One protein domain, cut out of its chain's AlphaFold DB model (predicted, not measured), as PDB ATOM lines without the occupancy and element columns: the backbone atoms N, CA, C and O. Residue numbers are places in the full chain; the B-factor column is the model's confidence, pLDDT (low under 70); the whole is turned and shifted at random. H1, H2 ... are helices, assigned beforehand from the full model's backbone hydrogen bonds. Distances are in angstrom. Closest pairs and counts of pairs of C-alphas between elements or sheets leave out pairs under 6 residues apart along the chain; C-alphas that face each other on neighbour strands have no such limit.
ATOM      1  N   ALA A   2     147.595 302.463 179.309       47.91
ATOM      2  CA  ALA A   2     146.302 302.296 178.649       47.91
ATOM      3  C   ALA A   2     146.054 300.790 178.574       47.91
ATOM      4  O   ALA A   2     146.781 300.077 177.886       47.91
ATOM      5  N   THR A   3     145.127 300.291 179.382       52.81
ATOM      6  CA  THR A   3     144.584 298.950 179.203       52.81
ATOM      7  C   THR A   3     143.960 298.932 177.814       52.81
ATOM      8  O   THR A   3     143.002 299.669 177.580       52.81
ATOM      9  N   ASP A   4     144.540 298.164 176.890       59.66
ATOM     10  CA  ASP A   4     143.936 297.846 175.595       59.66
ATOM     11  C   ASP A   4     142.608 297.127 175.914       59.66
ATOM     12  O   ASP A   4     142.600 295.912 176.063       59.66
ATOM     13  N   ALA A   5     141.518 297.859 176.169       65.62
ATOM     14  CA  ALA A   5     140.227 297.279 176.526       65.62
ATOM     15  C   ALA A   5     139.572 296.786 175.226       65.62
ATOM     16  O   ALA A   5     139.056 297.615 174.466       65.62
ATOM     17  N   PRO A   6     139.620 295.472 174.923       74.75
ATOM     18  CA  PRO A   6     139.154 294.946 173.641       74.75
ATOM     19  C   PRO A   6     137.671 295.260 173.423       74.75
ATOM     20  O   PRO A   6     137.256 295.524 172.298       74.75
ATOM     21  N   ASP A   7     136.906 295.342 174.510       82.44
ATOM     22  CA  ASP A   7     135.474 295.622 174.514       82.44
ATOM     23  C   ASP A   7     135.141 296.979 173.876       82.44
ATOM     24  O   ASP A   7     134.182 297.085 173.113       82.44
ATOM     25  N   GLY A   8     135.966 298.006 174.114       88.06
ATOM     26  CA  GLY A   8     135.765 299.339 173.540       88.06
ATOM     27  C   GLY A   8     136.001 299.375 172.029       88.06
ATOM     28  O   GLY A   8     135.249 300.017 171.295       88.06
ATOM     29  N   ILE A   9     137.008 298.642 171.546       89.62
ATOM     30  CA  ILE A   9     137.298 298.534 170.109       89.62
ATOM     31  C   ILE A   9     136.221 297.700 169.422       89.62
ATOM     32  O   ILE A   9     135.721 298.110 168.379       89.62
ATOM     33  N   CYS A  10     135.813 296.579 170.019       91.00
ATOM     34  CA  CYS A  10     134.712 295.766 169.516       91.00
ATOM     35  C   CYS A  10     133.428 296.595 169.389       91.00
ATOM     36  O   CYS A  10     132.827 296.614 168.319       91.00
ATOM     37  N   ALA A  11     133.057 297.351 170.429       93.69
ATOM     38  CA  ALA A  11     131.888 298.227 170.393       93.69
ATOM     39  C   ALA A  11     131.991 299.299 169.293       93.69
ATOM     40  O   ALA A  11     131.033 299.504 168.547       93.69
ATOM     41  N   ALA A  12     133.155 299.944 169.142       93.44
ATOM     42  CA  ALA A  12     133.383 300.943 168.098       93.44
ATOM     43  C   ALA A  12     133.293 300.340 166.685       93.44
ATOM     44  O   ALA A  12     132.634 300.902 165.809       93.44
ATOM     45  N   VAL A  13     133.910 299.177 166.460       94.44
ATOM     46  CA  VAL A  13     133.845 298.465 165.176       94.44
ATOM     47  C   VAL A  13     132.407 298.073 164.856       94.44
ATOM     48  O   VAL A  13     131.936 298.362 163.758       94.44
ATOM     49  N   THR A  14     131.677 297.488 165.809       95.50
ATOM     50  CA  THR A  14     130.261 297.140 165.629       95.50
ATOM     51  C   THR A  14     129.420 298.371 165.304       95.50
ATOM     52  O   THR A  14     128.647 298.336 164.350       95.50
ATOM     53  N   PHE A  15     129.599 299.476 166.029       95.06
ATOM     54  CA  PHE A  15     128.899 300.732 165.760       95.06
ATOM     55  C   PHE A  15     129.145 301.237 164.331       95.06
ATOM     56  O   PHE A  15     128.202 301.580 163.619       95.06
ATOM     57  N   HIS A  16     130.399 301.246 163.872       94.69
ATOM     58  CA  HIS A  16     130.717 301.690 162.517       94.69
ATOM     59  C   HIS A  16     130.207 300.725 161.439       94.69
ATOM     60  O   HIS A  16     129.725 301.191 160.411       94.69
ATOM     61  N   LEU A  17     130.227 299.409 161.669       94.75
ATOM     62  CA  LEU A  17     129.629 298.435 160.747       94.75
ATOM     63  C   LEU A  17     128.110 298.610 160.632       94.75
ATOM     64  O   LEU A  17     127.577 298.587 159.525       94.75
ATOM     65  N   LEU A  18     127.419 298.848 161.751       95.12
ATOM     66  CA  LEU A  18     125.992 299.173 161.734       95.12
ATOM     67  C   LEU A  18     125.732 300.473 160.968       95.12
ATOM     68  O   LEU A  18     124.821 300.517 160.148       95.12
ATOM     69  N   ASN A  19     126.563 301.503 161.148       91.62
ATOM     70  CA  ASN A  19     126.434 302.736 160.371       91.62
ATOM     71  C   ASN A  19     126.680 302.520 158.873       91.62
ATOM     72  O   ASN A  19     126.000 303.133 158.055       91.62
ATOM     73  N   ALA A  20     127.630 301.655 158.505       91.50
ATOM     74  CA  ALA A  20     127.865 301.287 157.112       91.50
ATOM     75  C   ALA A  20     126.651 300.584 156.499       91.50
ATOM     76  O   ALA A  20     126.331 300.830 155.344       91.50
ATOM     77  N   TRP A  21     125.979 299.737 157.281       91.50
ATOM     78  CA  TRP A  21     124.811 298.988 156.832       91.50
ATOM     79  C   TRP A  21     123.534 299.837 156.761       91.50
ATOM     80  O   TRP A  21     122.735 299.651 155.851       91.50
ATOM     81  N   ILE A  22     123.337 300.760 157.706       93.00
ATOM     82  CA  ILE A  22     122.103 301.552 157.816       93.00
ATOM     83  C   ILE A  22     122.149 302.818 156.948       93.00
ATOM     84  O   ILE A  22     121.129 303.197 156.376       93.00
ATOM     85  N   PHE A  23     123.296 303.503 156.876       86.50
ATOM     86  CA  PHE A  23     123.373 304.882 156.376       86.50
ATOM     87  C   PHE A  23     124.146 305.055 155.057       86.50
ATOM     88  O   PHE A  23     124.297 306.194 154.620       86.50
ATOM     89  N   ASP A  24     124.657 303.980 154.435       80.12
ATOM     90  CA  ASP A  24     125.403 304.021 153.159       80.12
ATOM     91  C   ASP A  24     126.478 305.138 153.106       80.12
ATOM     92  O   ASP A  24     126.657 305.831 152.104       80.12
ATOM     93  N   LEU A  25     127.226 305.339 154.201       79.56
ATOM     94  CA  LEU A  25     128.190 306.448 154.376       79.56
ATOM     95  C   LEU A  25     129.505 306.285 153.575       79.56
ATOM     96  O   LEU A  25     130.557 306.797 153.975       79.56
ATOM     97  N   ASP A  26     129.466 305.564 152.453       84.25
ATOM     98  CA  ASP A  26     130.602 305.240 151.588       84.25
ATOM     99  C   ASP A  26     131.846 304.789 152.395       84.25
ATOM    100  O   ASP A  26     131.833 303.781 153.105       84.25
ATOM    101  N   ILE A  27     132.957 305.525 152.280       87.50
ATOM    102  CA  ILE A  27     134.261 305.173 152.850       87.50
ATOM    103  C   ILE A  27     134.383 305.510 154.345       87.50
ATOM    104  O   ILE A  27     135.294 305.024 155.018       87.50
ATOM    105  N   PHE A  28     133.484 306.343 154.879       89.44
ATOM    106  CA  PHE A  28     133.613 306.904 156.224       89.44
ATOM    107  C   PHE A  28     133.668 305.839 157.334       89.44
ATOM    108  O   PHE A  28     134.601 305.894 158.140       89.44
ATOM    109  N   PRO A  29     132.770 304.834 157.379       92.88
ATOM    110  CA  PRO A  29     132.812 303.815 158.426       92.88
ATOM    111  C   PRO A  29     134.118 303.014 158.427       92.88
ATOM    112  O   PRO A  29     134.663 302.713 159.485       92.88
ATOM    113  N   TRP A  30     134.662 302.727 157.243       93.81
ATOM    114  CA  TRP A  30     135.913 301.986 157.081       93.81
ATOM    115  C   TRP A  30     137.120 302.780 157.579       93.81
ATOM    116  O   TRP A  30     137.987 302.230 158.260       93.81
ATOM    117  N   LEU A  31     137.163 304.086 157.293       93.25
ATOM    118  CA  LEU A  31     138.200 304.976 157.821       93.25
ATOM    119  C   LEU A  31     138.094 305.130 159.335       93.25
ATOM    120  O   LEU A  31     139.121 305.134 160.007       93.25
ATOM    121  N   ALA A  32     136.879 305.221 159.875       92.88
ATOM    122  CA  ALA A  32     136.668 305.305 161.313       92.88
ATOM    123  C   ALA A  32     137.141 304.026 162.022       92.88
ATOM    124  O   ALA A  32     137.886 304.109 162.997       92.88
ATOM    125  N   ILE A  33     136.824 302.847 161.470       94.44
ATOM    126  CA  ILE A  33     137.360 301.560 161.939       94.44
ATOM    127  C   ILE A  33     138.891 301.562 161.886       94.44
ATOM    128  O   ILE A  33     139.526 301.239 162.884       94.44
ATOM    129  N   ALA A  34     139.507 301.977 160.776       93.19
ATOM    130  CA  ALA A  34     140.965 302.074 160.692       93.19
ATOM    131  C   ALA A  34     141.541 303.050 161.737       93.19
ATOM    132  O   ALA A  34     142.555 302.750 162.367       93.19
ATOM    133  N   ALA A  35     140.877 304.180 161.982       92.31
ATOM    134  CA  ALA A  35     141.282 305.168 162.978       92.31
ATOM    135  C   ALA A  35     141.201 304.634 164.416       92.31
ATOM    136  O   ALA A  35     141.974 305.089 165.257       92.31
ATOM    137  N   THR A  36     140.365 303.628 164.709       91.31
ATOM    138  CA  THR A  36     140.367 302.989 166.042       91.31
ATOM    139  C   THR A  36     141.729 302.385 166.405       91.31
ATOM    140  O   THR A  36     142.075 302.317 167.583       91.31
ATOM    141  N   THR A  37     142.563 302.042 165.414       88.75
ATOM    142  CA  THR A  37     143.931 301.551 165.653       88.75
ATOM    143  C   THR A  37     144.858 302.595 166.283       88.75
ATOM    144  O   THR A  37     145.898 302.229 166.830       88.75
ATOM    145  N   LEU A  38     144.484 303.882 166.268       87.44
ATOM    146  CA  LEU A  38     145.200 304.941 166.985       87.44
ATOM    147  C   LEU A  38     145.081 304.802 168.508       87.44
ATOM    148  O   LEU A  38     145.937 305.312 169.226       87.44
ATOM    149  N   PHE A  39     144.053 304.105 169.002       86.06
ATOM    150  CA  PHE A  39     143.866 303.842 170.431       86.06
ATOM    151  C   PHE A  39     144.611 302.594 170.921       86.06
ATOM    152  O   PHE A  39     144.727 302.392 172.127       86.06
ATOM    153  N   LEU A  40     145.128 301.766 170.009       86.12
ATOM    154  CA  LEU A  40     145.941 300.603 170.357       86.12
ATOM    155  C   LEU A  40     147.334 301.029 170.830       86.12
ATOM    156  O   LEU A  40     147.904 302.008 170.342       86.12
ATOM    157  N   SER A  41     147.946 300.232 171.713       84.06
ATOM    158  CA  SER A  41     149.339 300.464 172.111       84.06
ATOM    159  C   SER A  41     150.274 300.582 170.887       84.06
ATOM    160  O   SER A  41     150.209 299.734 170.000       84.06
ATOM    161  N   PRO A  42     151.227 301.537 170.829       80.94
ATOM    162  CA  PRO A  42     152.093 301.759 169.651       80.94
ATOM    163  C   PRO A  42     152.906 300.536 169.190       80.94
ATOM    164  O   PRO A  42     153.492 300.518 168.108       80.94
ATOM    165  N   SER A  43     152.970 299.500 170.028       82.06
ATOM    166  CA  SER A  43     153.594 298.215 169.726       82.06
ATOM    167  C   SER A  43     152.742 297.291 168.843       82.06
ATOM    168  O   SER A  43     153.282 296.320 168.309       82.06
ATOM    169  N   TRP A  44     151.450 297.580 168.652       84.31
ATOM    170  CA  TRP A  44     150.504 296.717 167.943       84.31
ATOM    171  C   TRP A  44     150.937 296.343 166.515       84.31
ATOM    172  O   TRP A  44     150.878 295.149 166.205       84.31
ATOM    173  N   PRO A  45     151.481 297.248 165.664       83.94
ATOM    174  CA  PRO A  45     151.855 296.859 164.306       83.94
ATOM    175  C   PRO A  45     153.017 295.868 164.343       83.94
ATOM    176  O   PRO A  45     153.035 294.882 163.612       83.94
ATOM    177  N   ARG A  46     153.972 296.087 165.261       80.56
ATOM    178  CA  ARG A  46     155.128 295.203 165.458       80.56
ATOM    179  C   ARG A  46     154.696 293.825 165.952       80.56
ATOM    180  O   ARG A  46     155.289 292.840 165.534       80.56
ATOM    181  N   ARG A  47     153.676 293.746 166.816       81.38
ATOM    182  CA  ARG A  47     153.108 292.470 167.282       81.38
ATOM    183  C   ARG A  47     152.506 291.670 166.123       81.38
ATOM    184  O   ARG A  47     152.795 290.487 166.023       81.38
ATOM    185  N   ILE A  48     151.763 292.314 165.219       82.38
ATOM    186  CA  ILE A  48     151.181 291.655 164.033       82.38
ATOM    187  C   ILE A  48     152.266 291.232 163.034       82.38
ATOM    188  O   ILE A  48     152.260 290.102 162.551       82.38
ATOM    189  N   LEU A  49     153.234 292.108 162.750       82.44
ATOM    190  CA  LEU A  49     154.354 291.811 161.850       82.44
ATOM    191  C   LEU A  49     155.188 290.617 162.339       82.44
ATOM    192  O   LEU A  49     155.599 289.799 161.524       82.44
ATOM    193  N   ARG A  50     155.378 290.470 163.659       79.38
ATOM    194  CA  ARG A  50     156.066 289.317 164.271       79.38
ATOM    195  C   ARG A  50     155.353 287.976 164.064       79.38
ATOM    196  O   ARG A  50     155.992 286.945 164.224       79.38
ATOM    197  N   LEU A  51     154.064 287.976 163.712       82.31
ATOM    198  CA  LEU A  51     153.345 286.746 163.359       82.31
ATOM    199  C   LEU A  51     153.763 286.207 161.981       82.31
ATOM    200  O   LEU A  51     153.615 285.018 161.731       82.31
ATOM    201  N   HIS A  52     154.277 287.070 161.097       78.88
ATOM    202  CA  HIS A  52     154.593 286.730 159.702       78.88
ATOM    203  C   HIS A  52     156.084 286.868 159.365       78.88
ATOM    204  O   HIS A  52     156.546 286.305 158.377       78.88
ATOM    205  N   LEU A  53     156.842 287.619 160.165       79.44
ATOM    206  CA  LEU A  53     158.266 287.873 159.974       79.44
ATOM    207  C   LEU A  53     159.031 287.565 161.266       79.44
ATOM    208  O   LEU A  53     158.576 287.960 162.345       79.44
ATOM    209  N   PRO A  54     160.210 286.918 161.187       75.00
ATOM    210  CA  PRO A  54     161.051 286.707 162.356       75.00
ATOM    211  C   PRO A  54     161.402 288.054 162.995       75.00
ATOM    212  O   PRO A  54     161.674 289.046 162.310       75.00
ATOM    213  N   ALA A  55     161.368 288.102 164.326       66.25
ATOM    214  CA  ALA A  55     161.663 289.314 165.072       66.25
ATOM    215  C   ALA A  55     163.133 289.709 164.867       66.25
ATOM    216  O   ALA A  55     164.033 289.111 165.446       66.25
ATOM    217  N   VAL A  56     163.379 290.733 164.051       65.94
ATOM    218  CA  VAL A  56     164.699 291.362 163.960       65.94
ATOM    219  C   VAL A  56     164.792 292.412 165.064       65.94
ATOM    220  O   VAL A  56     164.156 293.468 164.985       65.94
ATOM    221  N   GLU A  57     165.577 292.141 166.103       64.06
ATOM    222  CA  GLU A  57     165.987 293.169 167.060       64.06
ATOM    223  C   GLU A  57     167.003 294.100 166.388       64.06
ATOM    224  O   GLU A  57     168.200 293.829 166.332       64.06
ATOM    225  N   ARG A  58     166.524 295.209 165.816       60.16
ATOM    226  CA  ARG A  58     167.406 296.293 165.371       60.16
ATOM    227  C   ARG A  58     167.774 297.167 166.569       60.16
ATOM    228  O   ARG A  58     167.024 298.077 166.902       60.16
TER     229      ARG A  58
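AT A GLANCE: This is residues 2 to 58 of the 237 residues of an uncharacterized protein of Verrucomicrobia bacterium (UniProt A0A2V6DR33). Two helices, H1 and H2, lie side by side and run opposite ways as a helical hairpin, and beyond the last residue of H2 a tail with the short helix H3 sets off from the hairpin and makes much of the length. Residues 48 to 54 of this tail stick out free. The printed part has 57 residues with three named helices, H1, H2 and H3 in chain order, and no named strand; its class is all helix. The whole is loose, with a radius of gyration of the C-alphas of 14.5 A, and elongated, with spans of 45 by 24 by 15 A.

IN THESE COORDINATES: H1 takes residues 6 to 23, from C-alpha 6 at (139.154, 294.946, 173.641), and is 25.4 A long from first to last C-alpha. H2 takes residues 28 to 39 and is 17.8 A long, with C-alpha 28 at (133.613, 306.904, 156.224). H3 takes residues 44 to 49, is 8.7 A long and ends at C-alpha 49 at (154.354, 291.811, 161.850).

HOW THE PARTS SIT: H1 and H2 touch, and their closest C-alphas, those of His 16 and Pro 29, are 5.1 A apart. They run opposite ways at a shallow tilt of 11 degrees, with their centres 10.0 A apart. H1 and H3 are apart. H2 and H3 are only just apart, with their closest C-alphas 8.5 A from each other. In H1 and H3 every O i to N i+4 pair is within hydrogen-bond range; in H2 5 of 8 are.

THE WHOLE: The two C-alphas farthest apart, those of Ile 22 and Arg 58, are 46.2 A apart. The printed part has no cut, and the links H1 to H2 and H2 to H3 are both tight, with 4 residues each. The mean pLDDT of the printed part is 83.7, and residues 2 to 5 and 55 to 58 are under 70.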